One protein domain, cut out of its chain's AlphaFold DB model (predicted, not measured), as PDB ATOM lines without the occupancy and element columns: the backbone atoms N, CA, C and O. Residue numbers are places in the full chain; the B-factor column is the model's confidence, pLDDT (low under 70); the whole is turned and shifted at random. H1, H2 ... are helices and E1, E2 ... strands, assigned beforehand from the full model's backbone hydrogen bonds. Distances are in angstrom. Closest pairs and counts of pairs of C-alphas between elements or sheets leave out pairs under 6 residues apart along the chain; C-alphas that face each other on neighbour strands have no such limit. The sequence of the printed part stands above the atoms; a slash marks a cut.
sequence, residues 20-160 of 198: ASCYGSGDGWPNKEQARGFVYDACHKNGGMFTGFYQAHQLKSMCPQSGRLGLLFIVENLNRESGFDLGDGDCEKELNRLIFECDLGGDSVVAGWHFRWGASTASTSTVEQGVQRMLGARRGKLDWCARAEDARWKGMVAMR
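What this domain is: This is residues 20 to 160 of the 198 residues of an uncharacterized protein of Marssonina brunnea f. sp. multigermtubi (strain MB_m1) (UniProt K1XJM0). A five-stranded antiparallel sheet has H1 and H2 packed side by side over one face and H4 crossing the other, three layers with helices on both faces of a sheet. Past this compact body, residues 125 to 131 and 133 to 140, around H3, stick out along the longest axis, and the tail 152 to 160 with H5 sticks out beyond H4. The printed part has 141 residues with five named helices and five named strands, in the order E1 H1 E2 E3 H2 E4 E5 H3 H4 H5; the class is mixed, helices and strands. The sheet's order is E1 E4 E5 E3 E2. The whole is compact, with a radius of gyration of the C-alphas of 15.8 A and spans of 46 by 35 by 32 A.

Where its parts are: E1, residues 20 to 22, begins at C-alpha 20 (21.569, 7.904, 4.436). H1 is residues 32 to 44, 17.9 A long, and E2 is residues 59 to 62. E3, residues 69 to 77, measures 26.5 A. H2, residues 88 to 101, measures 19.9 A and begins at C-alpha 88 (11.282, 20.698, 14.824). E4 is residues 106 to 110, and E5, residues 113 to 121, measures 26.9 A. H3 is residues 126 to 134, H4 residues 143 to 153, 15.3 A, and H5 residues 157 to 160, ending at C-alpha 160 (4.257, -8.482, 2.799).

How they stand to each other: In the sheet, E1 and E4 have N 21 and O 107 at 2.8 A, within hydrogen-bond range. The hairpin E4 and E5 has N 108 and O 115 at 2.8 A, E5 and E3 have N 72 and O 118 at 2.8 A, and the hairpin E2 and E3 has N 60 and O 75 at 2.8 A. E3, H2, E4 form a split strand-helix-strand unit, two strands running the same way with E5 between them, and its crossover is left-handed. H2 is on the sheet at a height of 9.2 A, over E4 and E5, and its closest C-alphas to E5 are those of Leu 95 and Phe 115, 6.6 A. H1 and H2 touch at Cys 43 and Asp 88, C-alphas 5.0 A apart, at a shallow tilt of 17 degrees, opposite ways. On the opposite face from H2, H4 has a height of 9.0 A over E5 and E3, across the strands at 71 degrees to E3 on the local plane; its closest C-alphas to E5 are Ala 148 and Ser 120, 5.9 A. H3 and H5 are not on the sheet; H3 and H4 are apart. Every O i to N i+4 pair is within hydrogen-bond range in H1 and H2, but 5 of 7 in H4 and 2 of 5 in H3, where 3 of 6 O i to N i+3 pairs are; H5 is too short for such a pair.

The domain as a whole: The farthest C-alphas, those of Ala 111 and Met 134, are 47.7 A apart. The printed part has no cut, and the link from H1 to E2 is long. The model's pLDDT is under 70 at residues 120 to 160.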
ATOM      1  N   ALA A  20      22.315   7.284   5.524       75.50
ATOM      2  CA  ALA A  20      21.569   7.904   4.436       75.50
ATOM      3  C   ALA A  20      21.802   7.109   3.154       75.50
ATOM      4  O   ALA A  20      22.940   6.774   2.822       75.50
ATOM      5  N   SER A  21      20.723   6.803   2.444       88.19
ATOM      6  CA  SER A  21      20.753   6.138   1.152       88.19
ATOM      7  C   SER A  21      20.087   7.035   0.118       88.19
ATOM      8  O   SER A  21      18.908   7.364   0.236       88.19
ATOM      9  N   CYS A  22      20.846   7.434  -0.901       89.38
ATOM     10  CA  CYS A  22      20.299   8.146  -2.047       89.38
ATOM     11  C   CYS A  22      19.817   7.152  -3.103       89.38
ATOM     12  O   CYS A  22      20.467   6.146  -3.397       89.38
ATOM     13  N   TYR A  23      18.672   7.444  -3.705       85.75
ATOM     14  CA  TYR A  23      18.126   6.648  -4.792       85.75
ATOM     15  C   TYR A  23      18.894   6.909  -6.088       85.75
ATOM     16  O   TYR A  23      19.218   8.045  -6.418       85.75
ATOM     17  N   GLY A  24      19.168   5.841  -6.843       79.75
ATOM     18  CA  GLY A  24      19.813   5.927  -8.159       79.75
ATOM     19  C   GLY A  24      18.853   6.251  -9.308       79.75
ATOM     20  O   GLY A  24      19.275   6.336 -10.456       79.75
ATOM     21  N   SER A  25      17.556   6.382  -9.024       76.62
ATOM     22  CA  SER A  25      16.513   6.682 -10.001       76.62
ATOM     23  C   SER A  25      15.361   7.442  -9.346       76.62
ATOM     24  O   SER A  25      15.133   7.326  -8.142       76.62
ATOM     25  N   GLY A  26      14.635   8.207 -10.158       74.75
ATOM     26  CA  GLY A  26      13.571   9.100  -9.713       74.75
ATOM     27  C   GLY A  26      13.598  10.396 -10.509       74.75
ATOM     28  O   GLY A  26      14.501  10.613 -11.321       74.75
ATOM     29  N   ASP A  27      12.603  11.246 -10.283       82.00
ATOM     30  CA  ASP A  27      12.670  12.614 -10.778       82.00
ATOM     31  C   ASP A  27      13.539  13.452  -9.838       82.00
ATOM     32  O   ASP A  27      13.489  13.305  -8.615       82.00
ATOM     33  N   GLY A  28      14.367  14.315 -10.422       81.06
ATOM     34  CA  GLY A  28      15.225  15.203  -9.652       81.06
ATOM     35  C   GLY A  28      14.458  16.359  -9.013       81.06
ATOM     36  O   GLY A  28      13.332  16.680  -9.410       81.06
ATOM     37  N   TRP A  29      15.090  17.037  -8.054       81.75
ATOM     38  CA  TRP A  29      14.549  18.287  -7.525       81.75
ATOM     39  C   TRP A  29      14.389  19.342  -8.629       81.75
ATOM     40  O   TRP A  29      15.377  19.710  -9.264       81.75
ATOM     41  N   PRO A  30      13.188  19.914  -8.822       77.50
ATOM     42  CA  PRO A  30      13.025  21.054  -9.719       77.50
ATOM     43  C   PRO A  30      13.628  22.333  -9.125       77.50
ATOM     44  O   PRO A  30      14.129  23.181  -9.856       77.50
ATOM     45  N   ASN A  31      13.537  22.486  -7.799       85.75
ATOM     46  CA  ASN A  31      14.035  23.625  -7.040       85.75
ATOM     47  C   ASN A  31      14.218  23.204  -5.566       85.75
ATOM     48  O   ASN A  31      13.231  22.929  -4.873       85.75
ATOM     49  N   LYS A  32      15.470  23.120  -5.097       88.81
ATOM     50  CA  LYS A  32      15.800  22.663  -3.733       88.81
ATOM     51  C   LYS A  32      15.389  23.686  -2.675       88.81
ATOM     52  O   LYS A  32      14.955  23.313  -1.588       88.81
ATOM     53  N   GLU A  33      15.451  24.973  -2.997       89.94
ATOM     54  CA  GLU A  33      15.072  26.068  -2.104       89.94
ATOM     55  C   GLU A  33      13.567  26.049  -1.813       89.94
ATOM     56  O   GLU A  33      13.144  26.233  -0.672       89.94
ATOM     57  N   GLN A  34      12.746  25.746  -2.820       89.50
ATOM     58  CA  GLN A  34      11.310  25.557  -2.644       89.50
ATOM     59  C   GLN A  34      11.010  24.323  -1.784       89.50
ATOM     60  O   GLN A  34      10.147  24.383  -0.910       89.50
ATOM     61  N   ALA A  35      11.732  23.218  -2.005       87.50
ATOM     62  CA  ALA A  35      11.605  22.015  -1.183       87.50
ATOM     63  C   ALA A  35      11.930  22.302   0.290       87.50
ATOM     64  O   ALA A  35      11.158  21.921   1.172       87.50
ATOM     65  N   ARG A  36      13.000  23.061   0.550       91.19
ATOM     66  CA  ARG A  36      13.347  23.540   1.892       91.19
ATOM     67  C   ARG A  36      12.236  24.394   2.506       91.19
ATOM     68  O   ARG A  36      11.941  24.236   3.686       91.19
ATOM     69  N   GLY A  37      11.585  25.251   1.719       91.38
ATOM     70  CA  GLY A  37      10.415  26.012   2.170       91.38
ATOM     71  C   GLY A  37       9.263  25.112   2.631       91.38
ATOM     72  O   GLY A  37       8.694  25.339   3.696       91.38
ATOM     73  N   PHE A  38       8.963  24.042   1.887       91.00
ATOM     74  CA  PHE A  38       7.942  23.070   2.297       91.00
ATOM     75  C   PHE A  38       8.322  22.308   3.566       91.00
ATOM     76  O   PHE A  38       7.459  22.070   4.409       91.00
ATOM     77  N   VAL A  39       9.593  21.927   3.711       92.56
ATOM     78  CA  VAL A  39      10.101  21.280   4.929       92.56
ATOM     79  C   VAL A  39       9.980  22.219   6.124       92.56
ATOM     80  O   VAL A  39       9.468  21.804   7.159       92.56
ATOM     81  N   TYR A  40      10.367  23.486   5.971       93.44
ATOM     82  CA  TYR A  40      10.232  24.481   7.030       93.44
ATOM     83  C   TYR A  40       8.771  24.627   7.481       93.44
ATOM     84  O   TYR A  40       8.475  24.510   8.668       93.44
ATOM     85  N   ASP A  41       7.839  24.778   6.537       92.12
ATOM     86  CA  ASP A  41       6.408  24.852   6.849       92.12
ATOM     87  C   ASP A  41       5.879  23.574   7.522       92.12
ATOM     88  O   ASP A  41       4.980  23.635   8.360       92.12
ATOM     89  N   ALA A  42       6.410  22.405   7.164       91.62
ATOM     90  CA  ALA A  42       5.974  21.133   7.726       91.62
ATOM     91  C   ALA A  42       6.527  20.863   9.129       91.62
ATOM     92  O   ALA A  42       5.835  20.210   9.911       91.62
ATOM     93  N   CYS A  43       7.734  21.351   9.421       92.56
ATOM     94  CA  CYS A  43       8.431  21.128  10.686       92.56
ATOM     95  C   CYS A  43       8.237  22.261  11.706       92.56
ATOM     96  O   CYS A  43       8.343  21.979  12.882       92.56
ATOM     97  N   HIS A  44       7.962  23.512  11.310       90.06
ATOM     98  CA  HIS A  44       7.932  24.655  12.254       90.06
ATOM     99  C   HIS A  44       6.586  25.363  12.368       90.06
ATOM    100  O   HIS A  44       6.330  26.087  13.331       90.06
ATOM    101  N   LYS A  45       5.716  25.243  11.364       85.50
ATOM    102  CA  LYS A  45       4.444  25.968  11.392       85.50
ATOM    103  C   LYS A  45       3.552  25.395  12.490       85.50
ATOM    104  O   LYS A  45       3.515  24.187  12.687       85.50
ATOM    105  N   ASN A  46       2.763  26.244  13.151       76.00
ATOM    106  CA  ASN A  46       1.737  25.773  14.085       76.00
ATOM    107  C   ASN A  46       0.782  24.802  13.369       76.00
ATOM    108  O   ASN A  46       0.036  25.212  12.476       76.00
ATOM    109  N   GLY A  47       0.822  23.522  13.749       71.12
ATOM    110  CA  GLY A  47       0.080  22.451  13.077       71.12
ATOM    111  C   GLY A  47       0.723  21.956  11.775       71.12
ATOM    112  O   GLY A  47       0.022  21.436  10.907       71.12
ATOM    113  N   GLY A  48       2.035  22.140  11.609       83.62
ATOM    114  CA  GLY A  48       2.812  21.572  10.512       83.62
ATOM    115  C   GLY A  48       2.692  20.049  10.494       83.62
ATOM    116  O   GLY A  48       2.557  19.410  11.538       83.62
ATOM    117  N   MET A  49       2.718  19.450   9.300       88.31
ATOM    118  CA  MET A  49       2.407  18.024   9.131       88.31
ATOM    119  C   MET A  49       3.332  17.107   9.939       88.31
ATOM    120  O   MET A  49       2.909  16.028  10.351       88.31
ATOM    121  N   PHE A  50       4.580  17.523  10.162       90.88
ATOM    122  CA  PHE A  50       5.563  16.732  10.891       90.88
ATOM    123  C   PHE A  50       5.745  17.142  12.348       90.88
ATOM    124  O   PHE A  50       6.496  16.470  13.048       90.88
ATOM    125  N   THR A  51       5.016  18.159  12.807       88.31
ATOM    126  CA  THR A  51       5.049  18.618  14.199       88.31
ATOM    127  C   THR A  51       4.277  17.691  15.135       88.31
ATOM    128  O   THR A  51       3.354  16.960  14.729       88.31
ATOM    129  N   GLY A  52       4.641  17.762  16.411       86.75
ATOM    130  CA  GLY A  52       3.944  17.121  17.510       86.75
ATOM    131  C   GLY A  52       4.131  15.608  17.567       86.75
ATOM    132  O   GLY A  52       4.731  14.966  16.707       86.75
ATOM    133  N   PHE A  53       3.511  15.017  18.584       89.56
ATOM    134  CA  PHE A  53       3.743  13.637  18.987       89.56
ATOM    135  C   PHE A  53       3.526  12.597  17.874       89.56
ATOM    136  O   PHE A  53       2.551  12.659  17.110       89.56
ATOM    137  N   TYR A  54       4.420  11.607  17.829       92.38
ATOM    138  CA  TYR A  54       4.293  10.392  17.031       92.38
ATOM    139  C   TYR A  54       4.133   9.195  17.959       92.38
ATOM    140  O   TYR A  54       4.977   8.955  18.815       92.38
ATOM    141  N   GLN A  55       3.091   8.397  17.753       92.94
ATOM    142  CA  GLN A  55       2.971   7.074  18.360       92.94
ATOM    143  C   GLN A  55       4.093   6.146  17.862       92.94
ATOM    144  O   GLN A  55       4.742   6.418  16.847       92.94
ATOM    145  N   ALA A  56       4.310   5.035  18.566       91.19
ATOM    146  CA  ALA A  56       5.190   3.967  18.096       91.19
ATOM    147  C   ALA A  56       4.774   3.522  16.681       91.19
ATOM    148  O   ALA A  56       3.586   3.301  16.430       91.19
ATOM    149  N   HIS A  57       5.728   3.428  15.750       91.00
ATOM    150  CA  HIS A  57       5.475   3.117  14.332       91.00
ATOM    151  C   HIS A  57       4.538   4.079  13.594       91.00
ATOM    152  O   HIS A  57       4.040   3.756  12.511       91.00
ATOM    153  N   GLN A  58       4.282   5.270  14.140       89.31
ATOM    154  CA  GLN A  58       3.489   6.255  13.426       89.31
ATOM    155  C   GLN A  58       4.296   6.847  12.279       89.31
ATOM    156  O   GLN A  58       5.403   7.351  12.465       89.31
ATOM    157  N   LEU A  59       3.669   6.848  11.109       91.25
ATOM    158  CA  LEU A  59       4.144   7.512   9.912       91.25
ATOM    159  C   LEU A  59       3.277   8.745   9.651       91.25
ATOM    160  O   LEU A  59       2.046   8.660   9.646       91.25
ATOM    161  N   LYS A  60       3.918   9.884   9.407       88.94
ATOM    162  CA  LYS A  60       3.286  11.077   8.839       88.94
ATOM    163  C   LYS A  60       3.894  11.323   7.464       88.94
ATOM    164  O   LYS A  60       5.079  11.082   7.238       88.94
ATOM    165  N   SER A  61       3.077  11.786   6.526       88.50
ATOM    166  CA  SER A  61       3.516  12.074   5.165       88.50
ATOM    167  C   SER A  61       2.923  13.381   4.668       88.50
ATOM    168  O   SER A  61       1.808  13.764   5.025       88.50
ATOM    169  N   MET A  62       3.678  14.077   3.827       85.88
ATOM    170  CA  MET A  62       3.188  15.234   3.096       85.88
ATOM    171  C   MET A  62       3.544  15.123   1.628       85.88
ATOM    172  O   MET A  62       4.489  14.436   1.238       85.88
ATOM    173  N   CYS A  63       2.773  15.839   0.821       85.69
ATOM    174  CA  CYS A  63       2.910  15.769  -0.614       85.69
ATOM    175  C   CYS A  63       2.675  17.125  -1.284       85.69
ATOM    176  O   CYS A  63       1.615  17.368  -1.873       85.69
ATOM    177  N   PRO A  64       3.608  18.072  -1.108       84.44
ATOM    178  CA  PRO A  64       3.537  19.354  -1.780       84.44
ATOM    179  C   PRO A  64       3.833  19.200  -3.276       84.44
ATOM    180  O   PRO A  64       4.586  18.331  -3.718       84.44
ATOM    181  N   GLN A  65       3.231  20.079  -4.067       81.50
ATOM    182  CA  GLN A  65       3.438  20.126  -5.508       81.50
ATOM    183  C   GLN A  65       4.445  21.227  -5.844       81.50
ATOM    184  O   GLN A  65       4.290  22.370  -5.415       81.50
ATOM    185  N   SER A  66       5.439  20.889  -6.664       79.69
ATOM    186  CA  SER A  66       6.382  21.833  -7.257       79.69
ATOM    187  C   SER A  66       6.268  21.764  -8.781       79.69
ATOM    188  O   SER A  66       6.691  20.803  -9.426       79.69
ATOM    189  N   GLY A  67       5.604  22.755  -9.379       79.44
ATOM    190  CA  GLY A  67       5.314  22.755 -10.814       79.44
ATOM    191  C   GLY A  67       4.459  21.550 -11.229       79.44
ATOM    192  O   GLY A  67       3.292  21.459 -10.851       79.44
ATOM    193  N   ARG A  68       5.022  20.629 -12.024       76.25
ATOM    194  CA  ARG A  68       4.360  19.375 -12.459       76.25
ATOM    195  C   ARG A  68       4.780  18.143 -11.647       76.25
ATOM    196  O   ARG A  68       4.294  17.048 -11.920       76.25
ATOM    197  N   LEU A  69       5.681  18.322 -10.685       78.50
ATOM    198  CA  LEU A  69       6.208  17.265  -9.835       78.50
ATOM    199  C   LEU A  69       5.425  17.204  -8.524       78.50
ATOM    200  O   LEU A  69       5.200  18.228  -7.871       78.50
ATOM    201  N   GLY A  70       5.020  15.994  -8.146       81.19
ATOM    202  CA  GLY A  70       4.586  15.683  -6.791       81.19
ATOM    203  C   GLY A  70       5.804  15.273  -5.976       81.19
ATOM    204  O   GLY A  70       6.493  14.316  -6.336       81.19
ATOM    205  N   LEU A  71       6.079  16.010  -4.905       84.94
ATOM    206  CA  LEU A  71       7.149  15.694  -3.967       84.94
ATOM    207  C   LEU A  71       6.529  14.912  -2.818       84.94
ATOM    208  O   LEU A  71       5.535  15.365  -2.270       84.94
ATOM    209  N   LEU A  72       7.083  13.766  -2.449       87.56
ATOM    210  CA  LEU A  72       6.647  12.979  -1.301       87.56
ATOM    211  C   LEU A  72       7.690  13.116  -0.202       87.56
ATOM    212  O   LEU A  72       8.860  12.829  -0.442       87.56
ATOM    213  N   PHE A  73       7.254  13.490   0.994       90.19
ATOM    214  CA  PHE A  73       8.081  13.494   2.196       90.19
ATOM    215  C   PHE A  73       7.415  12.643   3.262       90.19
ATOM    216  O   PHE A  73       6.197  12.718   3.447       90.19
ATOM    217  N   ILE A  74       8.208  11.840   3.958       90.50
ATOM    218  CA  ILE A  74       7.740  10.901   4.969       90.50
ATOM    219  C   ILE A  74       8.657  10.965   6.180       90.50
ATOM    220  O   ILE A  74       9.880  10.997   6.040       90.50
ATOM    221  N   VAL A  75       8.029  10.938   7.351       93.38
ATOM    222  CA  VAL A  75       8.673  10.827   8.654       93.38
ATOM    223  C   VAL A  75       7.978   9.716   9.426       93.38
ATOM    224  O   VAL A  75       6.753   9.714   9.561       93.38
ATOM    225  N   GLU A  76       8.752   8.764   9.924       92.81
ATOM    226  CA  GLU A  76       8.252   7.608  10.661       92.81
ATOM    227  C   GLU A  76       9.046   7.402  11.952       92.81
ATOM    228  O   GLU A  76      10.278   7.402  11.948       92.81
ATOM    229  N   ASN A  77       8.329   7.189  13.055       93.19
ATOM    230  CA  ASN A  77       8.921   6.750  14.314       93.19
ATOM    231  C   ASN A  77       9.167   5.235  14.260       93.19
ATOM    232  O   ASN A  77       8.219   4.457  14.255       93.19
ATOM    233  N   LEU A  78      10.419   4.789  14.272       91.50
ATOM    234  CA  LEU A  78      10.767   3.364  14.219       91.50
ATOM    235  C   LEU A  78      10.744   2.658  15.583       91.50
ATOM    236  O   LEU A  78      11.005   1.451  15.650       91.50
ATOM    237  N   ASN A  79      10.457   3.366  16.672       91.38
ATOM    238  CA  ASN A  79      10.405   2.753  17.994       91.38
ATOM    239  C   ASN A  79       9.140   1.919  18.156       91.38
ATOM    240  O   ASN A  79       8.063   2.277  17.682       91.38
ATOM    241  N   ARG A  80       9.304   0.798  18.862       86.06
ATOM    242  CA  ARG A  80       8.276  -0.240  18.997       86.06
ATOM    243  C   ARG A  80       7.293   0.003  20.131       86.06
ATOM    244  O   ARG A  80       6.146  -0.412  20.035       86.06
ATOM    245  N   GLU A  81       7.755   0.637  21.202       87.75
ATOM    246  CA  GLU A  81       7.046   0.643  22.488       87.75
ATOM    247  C   GLU A  81       6.712   2.049  22.986       87.75
ATOM    248  O   GLU A  81       5.833   2.210  23.828       87.75
ATOM    249  N   SER A  82       7.377   3.075  22.455       87.50
ATOM    250  CA  SER A  82       7.202   4.456  22.884       87.50
ATOM    251  C   SER A  82       6.913   5.381  21.712       87.50
ATOM    252  O   SER A  82       7.528   5.314  20.642       87.50
ATOM    253  N   GLY A  83       5.954   6.271  21.943       89.25
ATOM    254  CA  GLY A  83       5.793   7.468  21.142       89.25
ATOM    255  C   GLY A  83       6.588   8.623  21.740       89.25
ATOM    256  O   GLY A  83       6.794   8.681  22.954       89.25
ATOM    257  N   PHE A  84       7.042   9.530  20.891       91.38
ATOM    258  CA  PHE A  84       7.755  10.732  21.296       91.38
ATOM    259  C   PHE A  84       7.585  11.809  20.230       91.38
ATOM    260  O   PHE A  84       7.076  11.565  19.132       91.38
ATOM    261  N   ASP A  85       7.935  13.029  20.612       91.12
ATOM    262  CA  ASP A  85       7.881  14.178  19.727       91.12
ATOM    263  C   ASP A  85       9.172  14.270  18.913       91.12
ATOM    264  O   ASP A  85      10.266  14.047  19.443       91.12
ATOM    265  N   LEU A  86       9.042  14.571  17.625       90.25
ATOM    266  CA  LEU A  86      10.194  14.873  16.790       90.25
ATOM    267  C   LEU A  86      10.495  16.356  16.965       90.25
ATOM    268  O   LEU A  86       9.659  17.186  16.629       90.25
ATOM    269  N   GLY A  87      11.689  16.694  17.449       90.88
ATOM    270  CA  GLY A  87      12.093  18.093  17.543       90.88
ATOM    271  C   GLY A  87      12.072  18.767  16.169       90.88
ATOM    272  O   GLY A  87      12.666  18.258  15.219       90.88
ATOM    273  N   ASP A  88      11.437  19.935  16.074       90.88
ATOM    274  CA  ASP A  88      11.282  20.698  14.824       90.88
ATOM    275  C   ASP A  88      12.629  20.957  14.119       90.88
ATOM    276  O   ASP A  88      12.740  20.873  12.893       90.88
ATOM    277  N   GLY A  89      13.687  21.198  14.903       90.62
ATOM    278  CA  GLY A  89      15.050  21.370  14.399       90.62
ATOM    279  C   GLY A  89      15.652  20.096  13.798       90.62
ATOM    280  O   GLY A  89      16.327  20.173  12.772       90.62
ATOM    281  N   ASP A  90      15.381  18.928  14.385       91.50
ATOM    282  CA  ASP A  90      15.841  17.638  13.858       91.50
ATOM    283  C   ASP A  90      15.045  17.242  12.608       91.50
ATOM    284  O   ASP A  90      15.627  16.776  11.626       91.50
ATOM    285  N   CYS A  91      13.734  17.516  12.606       92.44
ATOM    286  CA  CYS A  91      12.862  17.377  11.439       92.44
ATOM    287  C   CYS A  91      13.406  18.157  10.239       92.44
ATOM    288  O   CYS A  91      13.616  17.587   9.164       92.44
ATOM    289  N   GLU A  92      13.672  19.455  10.425       94.25
ATOM    290  CA  GLU A  92      14.189  20.304   9.355       94.25
ATOM    291  C   GLU A  92      15.582  19.849   8.917       94.25
ATOM    292  O   GLU A  92      15.850  19.739   7.718       94.25
ATOM    293  N   LYS A  93      16.478  19.592   9.874       93.50
ATOM    294  CA  LYS A  93      17.874  19.248   9.601       93.50
ATOM    295  C   LYS A  93      17.991  17.985   8.754       93.50
ATOM    296  O   LYS A  93      18.696  18.014   7.746       93.50
ATOM    297  N   GLU A  94      17.317  16.901   9.127       92.81
ATOM    298  CA  GLU A  94      17.467  15.619   8.429       92.81
ATOM    299  C   GLU A  94      16.786  15.615   7.059       92.81
ATOM    300  O   GLU A  94      17.356  15.116   6.085       92.81
ATOM    301  N   LEU A  95      15.612  16.243   6.936       92.69
ATOM    302  CA  LEU A  95      14.958  16.387   5.635       92.69
ATOM    303  C   LEU A  95      15.755  17.304   4.698       92.69
ATOM    304  O   LEU A  95      15.927  16.965   3.527       92.69
ATOM    305  N   ASN A  96      16.300  18.419   5.194       93.06
ATOM    306  CA  ASN A  96      17.170  19.283   4.391       93.06
ATOM    307  C   ASN A  96      18.452  18.567   3.987       93.06
ATOM    308  O   ASN A  96      18.866  18.676   2.834       93.06
ATOM    309  N   ARG A  97      19.062  17.801   4.891       92.50
ATOM    310  CA  ARG A  97      20.235  16.999   4.554       92.50
ATOM    311  C   ARG A  97      19.938  16.075   3.373       92.50
ATOM    312  O   ARG A  97      20.674  16.098   2.393       92.50
ATOM    313  N   LEU A  98      18.808  15.366   3.399       91.38
ATOM    314  CA  LEU A  98      18.385  14.534   2.272       91.38
ATOM    315  C   LEU A  98      18.090  15.323   0.983       91.38
ATOM    316  O   LEU A  98      18.363  14.810  -0.101       91.38
ATOM    317  N   ILE A  99      17.545  16.544   1.075       90.94
ATOM    318  CA  ILE A  99      17.315  17.427  -0.085       90.94
ATOM    319  C   ILE A  99      18.641  17.821  -0.756       90.94
ATOM    320  O   ILE A  99      18.733  17.868  -1.985       90.94
ATOM    321  N   PHE A 100      19.664  18.145   0.033       90.19
ATOM    322  CA  PHE A 100      20.928  18.648  -0.504       90.19
ATOM    323  C   PHE A 100      21.892  17.534  -0.913       90.19
ATOM    324  O   PHE A 100      22.581  17.708  -1.917       90.19
ATOM    325  N   GLU A 101      21.904  16.407  -0.199       90.44
ATOM    326  CA  GLU A 101      22.807  15.278  -0.463       90.44
ATOM    327  C   GLU A 101      22.288  14.321  -1.541       90.44
ATOM    328  O   GLU A 101      23.088  13.737  -2.270       90.44
ATOM    329  N   CYS A 102      20.968  14.168  -1.673       89.94
ATOM    330  CA  CYS A 102      20.373  13.300  -2.681       89.94
ATOM    331  C   CYS A 102      19.622  14.142  -3.715       89.94
ATOM    332  O   CYS A 102      18.758  14.940  -3.360       89.94
ATOM    333  N   ASP A 103      19.910  13.939  -5.003       88.25
ATOM    334  CA  ASP A 103      19.253  14.685  -6.085       88.25
ATOM    335  C   ASP A 103      17.961  14.030  -6.589       88.25
ATOM    336  O   ASP A 103      17.091  14.744  -7.079       88.25
ATOM    337  N   LEU A 104      17.829  12.702  -6.467       85.62
ATOM    338  CA  LEU A 104      16.767  11.884  -7.095       85.62
ATOM    339  C   LEU A 104      15.804  11.212  -6.100       85.62
ATOM    340  O   LEU A 104      14.932  10.430  -6.476       85.62
ATOM    341  N   GLY A 105      15.992  11.467  -4.816       87.38
ATOM    342  CA  GLY A 105      15.276  10.822  -3.725       87.38
ATOM    343  C   GLY A 105      16.246  10.163  -2.763       87.38
ATOM    344  O   GLY A 105      17.388   9.867  -3.115       87.38
ATOM    345  N   GLY A 106      15.790   9.904  -1.550       89.25
ATOM    346  CA  GLY A 106      16.576   9.159  -0.585       89.25
ATOM    347  C   GLY A 106      15.822   8.912   0.701       89.25
ATOM    348  O   GLY A 106      14.760   9.489   0.946       89.25
ATOM    349  N   ASP A 107      16.400   8.060   1.526       92.31
ATOM    350  CA  ASP A 107      15.970   7.853   2.895       92.31
ATOM    351  C   ASP A 107      17.142   7.909   3.861       92.31
ATOM    352  O   ASP A 107      18.308   7.753   3.491       92.31
ATOM    353  N   SER A 108      16.828   8.185   5.117       93.19
ATOM    354  CA  SER A 108      17.781   8.079   6.195       93.19
ATOM    355  C   SER A 108      17.130   7.591   7.468       93.19
ATOM    356  O   SER A 108      15.994   7.941   7.778       93.19
ATOM    357  N   VAL A 109      17.892   6.800   8.216       93.38
ATOM    358  CA  VAL A 109      17.529   6.360   9.554       93.38
ATOM    359  C   VAL A 109      18.525   6.935  10.549       93.38
ATOM    360  O   VAL A 109      19.731   6.703  10.438       93.38
ATOM    361  N   VAL A 110      18.021   7.683  11.529       89.94
ATOM    362  CA  VAL A 110      18.828   8.311  12.580       89.94
ATOM    363  C   VAL A 110      18.025   8.401  13.871       89.94
ATOM    364  O   VAL A 110      16.858   8.775  13.861       89.94
ATOM    365  N   ALA A 111      18.640   8.017  14.993       89.00
ATOM    366  CA  ALA A 111      18.045   8.110  16.332       89.00
ATOM    367  C   ALA A 111      16.622   7.508  16.462       89.00
ATOM    368  O   ALA A 111      15.790   8.015  17.206       89.00
ATOM    369  N   GLY A 112      16.331   6.423  15.733       89.75
ATOM    370  CA  GLY A 112      15.009   5.783  15.752       89.75
ATOM    371  C   GLY A 112      13.942   6.488  14.907       89.75
ATOM    372  O   GLY A 112      12.775   6.116  14.983       89.75
ATOM    373  N   TRP A 113      14.329   7.453  14.078       92.94
ATOM    374  CA  TRP A 113      13.483   8.076  13.065       92.94
ATOM    375  C   TRP A 113      13.882   7.629  11.673       92.94
ATOM    376  O   TRP A 113      15.066   7.451  11.384       92.94
ATOM    377  N   HIS A 114      12.892   7.495  10.802       92.81
ATOM    378  CA  HIS A 114      13.076   7.255   9.384       92.81
ATOM    379  C   HIS A 114      12.525   8.435   8.589       92.81
ATOM    380  O   HIS A 114      11.339   8.755   8.657       92.81
ATOM    381  N   PHE A 115      13.411   9.075   7.837       94.31
ATOM    382  CA  PHE A 115      13.123  10.190   6.952       94.31
ATOM    383  C   PHE A 115      13.217   9.706   5.519       94.31
ATOM    384  O   PHE A 115      14.176   9.026   5.166       94.31
ATOM    385  N   ARG A 116      12.260  10.072   4.673       91.44
ATOM    386  CA  ARG A 116      12.298   9.733   3.250       91.44
ATOM    387  C   ARG A 116      11.782  10.878   2.409       91.44
ATOM    388  O   ARG A 116      10.784  11.510   2.760       91.44
ATOM    389  N   TRP A 117      12.396  11.066   1.248       89.88
ATOM    390  CA  TRP A 117      11.815  11.871   0.191       89.88
ATOM    391  C   TRP A 117      11.956  11.218  -1.184       89.88
ATOM    392  O   TRP A 117      12.843  10.401  -1.440       89.88
ATOM    393  N   GLY A 118      11.071  11.608  -2.090       86.88
ATOM    394  CA  GLY A 118      11.202  11.324  -3.512       86.88
ATOM    395  C   GLY A 118      10.333  12.268  -4.326       86.88
ATOM    396  O   GLY A 118       9.330  12.779  -3.827       86.88
ATOM    397  N   ALA A 119      10.702  12.495  -5.580       82.50
ATOM    398  CA  ALA A 119       9.839  13.179  -6.527       82.50
ATOM    399  C   ALA A 119       9.329  12.192  -7.571       82.50
ATOM    400  O   ALA A 119      10.027  11.270  -7.998       82.50
ATOM    401  N   SER A 120       8.089  12.414  -7.988       68.19
ATOM    402  CA  SER A 120       7.562  11.803  -9.196       68.19
ATOM    403  C   SER A 120       6.871  12.870 -10.024       68.19
ATOM    404  O   SER A 120       6.010  13.626  -9.556       68.19
ATOM    405  N   THR A 121       7.231  12.926 -11.297       58.00
ATOM    406  CA  THR A 121       6.315  13.377 -12.317       58.00
ATOM    407  C   THR A 121       5.208  12.351 -12.248       58.00
ATOM    408  O   THR A 121       5.390  11.183 -12.585       58.00
ATOM    409  N   ALA A 122       4.005  12.767 -11.883       50.00
ATOM    410  CA  ALA A 122       2.876  12.112 -12.506       50.00
ATOM    411  C   ALA A 122       2.916  12.517 -13.987       50.00
ATOM    412  O   ALA A 122       2.086  13.271 -14.492       50.00
ATOM    413  N   SER A 123       3.875  11.951 -14.722       38.62
ATOM    414  CA  SER A 123       3.534  11.358 -15.988       38.62
ATOM    415  C   SER A 123       2.522  10.262 -15.648       38.62
ATOM    416  O   SER A 123       2.790   9.069 -15.619       38.62
ATOM    417  N   THR A 124       1.264  10.667 -15.451       41.50
ATOM    418  CA  THR A 124       0.235   9.950 -16.187       41.50
ATOM    419  C   THR A 124       0.790   9.867 -17.595       41.50
ATOM    420  O   THR A 124       0.834  10.877 -18.307       41.50
ATOM    421  N   SER A 125       1.301   8.694 -17.953       38.72
ATOM    422  CA  SER A 125       1.437   8.320 -19.343       38.72
ATOM    423  C   SER A 125       0.173   8.832 -20.035       38.72
ATOM    424  O   SER A 125      -0.931   8.727 -19.492       38.72
ATOM    425  N   THR A 126       0.306   9.479 -21.184       44.97
ATOM    426  CA  THR A 126      -0.825  10.060 -21.929       44.97
ATOM    427  C   THR A 126      -1.983   9.053 -22.120       44.97
ATOM    428  O   THR A 126      -3.132   9.443 -22.302       44.97
ATOM    429  N   VAL A 127      -1.694   7.757 -21.966       43.16
ATOM    430  CA  VAL A 127      -2.625   6.625 -21.909       43.16
ATOM    431  C   VAL A 127      -3.531   6.618 -20.656       43.16
ATOM    432  O   VAL A 127      -4.735   6.401 -20.789       43.16
ATOM    433  N   GLU A 128      -3.036   6.916 -19.448       40.44
ATOM    434  CA  GLU A 128      -3.857   6.924 -18.217       40.44
ATOM    435  C   GLU A 128      -4.734   8.177 -18.063       40.44
ATOM    436  O   GLU A 128      -5.837   8.092 -17.512       40.44
ATOM    437  N   GLN A 129      -4.319   9.333 -18.606       45.50
ATOM    438  CA  GLN A 129      -5.200  10.515 -18.643       45.50
ATOM    439  C   GLN A 129      -6.448  10.270 -19.504       45.50
ATOM    440  O   GLN A 129      -7.508  10.836 -19.222       45.50
ATOM    441  N   GLY A 130      -6.345   9.406 -20.523       41.00
ATOM    442  CA  GLY A 130      -7.472   8.990 -21.358       41.00
ATOM    443  C   GLY A 130      -8.511   8.173 -20.588       41.00
ATOM    444  O   GLY A 130      -9.707   8.427 -20.705       41.00
ATOM    445  N   VAL A 131      -8.065   7.258 -19.723       44.38
ATOM    446  CA  VAL A 131      -8.960   6.419 -18.906       44.38
ATOM    447  C   VAL A 131      -9.618   7.230 -17.784       44.38
ATOM    448  O   VAL A 131     -10.810   7.077 -17.522       44.38
ATOM    449  N   GLN A 132      -8.889   8.162 -17.160       41.31
ATOM    450  CA  GLN A 132      -9.431   8.984 -16.070       41.31
ATOM    451  C   GLN A 132     -10.408  10.071 -16.540       41.31
ATOM    452  O   GLN A 132     -11.317  10.428 -15.787       41.31
ATOM    453  N   ARG A 133     -10.300  10.553 -17.789       44.69
ATOM    454  CA  ARG A 133     -11.335  11.413 -18.397       44.69
ATOM    455  C   ARG A 133     -12.645  10.669 -18.656       44.69
ATOM    456  O   ARG A 133     -13.695  11.293 -18.566       44.69
ATOM    457  N   MET A 134     -12.602   9.360 -18.916       39.88
ATOM    458  CA  MET A 134     -13.816   8.561 -19.131       39.88
ATOM    459  C   MET A 134     -14.551   8.186 -17.836       39.88
ATOM    460  O   MET A 134     -15.744   7.908 -17.880       39.88
ATOM    461  N   LEU A 135     -13.877   8.209 -16.681       44.25
ATOM    462  CA  LEU A 135     -14.459   7.772 -15.403       44.25
ATOM    463  C   LEU A 135     -14.926   8.910 -14.482       44.25
ATOM    464  O   LEU A 135     -15.379   8.639 -13.374       44.25
ATOM    465  N   GLY A 136     -14.837  10.176 -14.903       37.38
ATOM    466  CA  GLY A 136     -15.428  11.302 -14.162       37.38
ATOM    467  C   GLY A 136     -14.898  11.502 -12.731       37.38
ATOM    468  O   GLY A 136     -15.550  12.159 -11.919       37.38
ATOM    469  N   ALA A 137     -13.728  10.950 -12.395       42.16
ATOM    470  CA  ALA A 137     -13.150  11.067 -11.062       42.16
ATOM    471  C   ALA A 137     -12.637  12.500 -10.837       42.16
ATOM    472  O   ALA A 137     -11.707  12.965 -11.504       42.16
ATOM    473  N   ARG A 138     -13.257  13.231  -9.899       40.16
ATOM    474  CA  ARG A 138     -12.785  14.557  -9.480       40.16
ATOM    475  C   ARG A 138     -11.375  14.423  -8.909       40.16
ATOM    476  O   ARG A 138     -11.152  13.688  -7.953       40.16
ATOM    477  N   ARG A 139     -10.444  15.155  -9.520       41.84
ATOM    478  CA  ARG A 139      -9.014  15.231  -9.199       41.84
ATOM    479  C   ARG A 139      -8.821  15.681  -7.742       41.84
ATOM    480  O   ARG A 139      -8.847  16.871  -7.446       41.84
ATOM    481  N   GLY A 140      -8.668  14.724  -6.834       35.81
ATOM    482  CA  GLY A 140      -8.338  14.977  -5.437       35.81
ATOM    483  C   GLY A 140      -6.829  15.122  -5.243       35.81
ATOM    484  O   GLY A 140      -6.044  14.359  -5.799       35.81
ATOM    485  N   LYS A 141      -6.429  16.077  -4.400       34.66
ATOM    486  CA  LYS A 141      -5.051  16.359  -3.949       34.66
ATOM    487  C   LYS A 141      -4.317  15.138  -3.347       34.66
ATOM    488  O   LYS A 141      -3.101  15.151  -3.241       34.66
ATOM    489  N   LEU A 142      -5.058  14.085  -2.992       35.81
ATOM    490  CA  LEU A 142      -4.568  12.843  -2.378       35.81
ATOM    491  C   LEU A 142      -4.079  11.788  -3.393       35.81
ATOM    492  O   LEU A 142      -3.371  10.858  -3.023       35.81
ATOM    493  N   ASP A 143      -4.418  11.937  -4.674       47.16
ATOM    494  CA  ASP A 143      -4.251  10.878  -5.685       47.16
ATOM    495  C   ASP A 143      -2.849  10.848  -6.335       47.16
ATOM    496  O   ASP A 143      -2.481   9.897  -7.026       47.16
ATOM    497  N   TRP A 144      -2.062  11.908  -6.122       44.31
ATOM    498  CA  TRP A 144      -0.724  12.093  -6.700       44.31
ATOM    499  C   TRP A 144       0.353  11.363  -5.891       44.31
ATOM    500  O   TRP A 144       1.306  10.826  -6.443       44.31
ATOM    501  N   CYS A 145       0.154  11.289  -4.580       48.88
ATOM    502  CA  CYS A 145       1.107  10.751  -3.612       48.88
ATOM    503  C   CYS A 145       0.950   9.235  -3.497       48.88
ATOM    504  O   CYS A 145       1.940   8.514  -3.511       48.88
ATOM    505  N   ALA A 146      -0.299   8.751  -3.525       43.50
ATOM    506  CA  ALA A 146      -0.602   7.326  -3.611       43.50
ATOM    507  C   ALA A 146      -0.008   6.692  -4.884       43.50
ATOM    508  O   ALA A 146       0.475   5.566  -4.839       43.50
ATOM    509  N   ARG A 147       0.043   7.431  -6.005       45.28
ATOM    510  CA  ARG A 147       0.694   6.975  -7.247       45.28
ATOM    511  C   ARG A 147       2.224   7.003  -7.197       45.28
ATOM    512  O   ARG A 147       2.846   6.109  -7.770       45.28
ATOM    513  N   ALA A 148       2.819   7.965  -6.487       40.06
ATOM    514  CA  ALA A 148       4.257   7.983  -6.200       40.06
ATOM    515  C   ALA A 148       4.679   6.784  -5.331       40.06
ATOM    516  O   ALA A 148       5.736   6.193  -5.551       40.06
ATOM    517  N   GLU A 149       3.830   6.383  -4.380       40.59
ATOM    518  CA  GLU A 149       4.023   5.156  -3.607       40.59
ATOM    519  C   GLU A 149       3.788   3.899  -4.477       40.59
ATOM    520  O   GLU A 149       4.643   3.013  -4.527       40.59
ATOM    521  N   ASP A 150       2.708   3.833  -5.259       40.78
ATOM    522  CA  ASP A 150       2.347   2.654  -6.067       40.78
ATOM    523  C   ASP A 150       3.345   2.301  -7.184       40.78
ATOM    524  O   ASP A 150       3.512   1.120  -7.509       40.78
ATOM    525  N   ALA A 151       4.030   3.284  -7.777       38.69
ATOM    526  CA  ALA A 151       4.989   3.035  -8.857       38.69
ATOM    527  C   ALA A 151       6.229   2.238  -8.398       38.69
ATOM    528  O   ALA A 151       6.844   1.546  -9.210       38.69
ATOM    529  N   ARG A 152       6.571   2.274  -7.101       45.22
ATOM    530  CA  ARG A 152       7.743   1.573  -6.540       45.22
ATOM    531  C   ARG A 152       7.380   0.428  -5.582       45.22
ATOM    532  O   ARG A 152       8.182  -0.485  -5.397       45.22
ATOM    533  N   TRP A 153       6.167   0.412  -5.024       40.16
ATOM    534  CA  TRP A 153       5.727  -0.609  -4.059       40.16
ATOM    535  C   TRP A 153       5.076  -1.860  -4.667       40.16
ATOM    536  O   TRP A 153       5.005  -2.882  -3.976       40.16
ATOM    537  N   LYS A 154       4.690  -1.865  -5.954       37.16
ATOM    538  CA  LYS A 154       4.143  -3.075  -6.613       37.16
ATOM    539  C   LYS A 154       5.106  -4.273  -6.617       37.16
ATOM    540  O   LYS A 154       4.644  -5.405  -6.684       37.16
ATOM    541  N   GLY A 155       6.416  -4.047  -6.470       32.78
ATOM    542  CA  GLY A 155       7.410  -5.117  -6.316       32.78
ATOM    543  C   GLY A 155       7.624  -5.618  -4.878       32.78
ATOM    544  O   GLY A 155       8.015  -6.765  -4.698       32.78
ATOM    545  N   MET A 156       7.360  -4.800  -3.847       33.34
ATOM    546  CA  MET A 156       7.717  -5.122  -2.450       33.34
ATOM    547  C   MET A 156       6.518  -5.325  -1.504       33.34
ATOM    548  O   MET A 156       6.602  -6.170  -0.612       33.34
ATOM    549  N   VAL A 157       5.372  -4.654  -1.699       36.25
ATOM    550  CA  VAL A 157       4.163  -4.901  -0.869       36.25
ATOM    551  C   VAL A 157       3.508  -6.236  -1.216       36.25
ATOM    552  O   VAL A 157       2.937  -6.883  -0.336       36.25
ATOM    553  N   ALA A 158       3.652  -6.696  -2.462       32.47
ATOM    554  CA  ALA A 158       3.122  -7.984  -2.903       32.47
ATOM    555  C   ALA A 158       3.655  -9.164  -2.066       32.47
ATOM    556  O   ALA A 158       2.935 -10.141  -1.893       32.47
ATOM    557  N   MET A 159       4.851  -9.060  -1.470       29.36
ATOM    558  CA  MET A 159       5.356 -10.087  -0.550       29.36
ATOM    559  C   MET A 159       4.863  -9.926   0.895       29.36
ATOM    560  O   MET A 159       4.657 -10.929   1.572       29.36
ATOM    561  N   ARG A 160       4.619  -8.701   1.384       32.75
ATOM    562  CA  ARG A 160       4.257  -8.482   2.799       32.75
ATOM    563  C   ARG A 160       2.752  -8.623   3.077       32.75
ATOM    564  O   ARG A 160       2.376  -8.968   4.193       32.75
TER     565      ARG A 160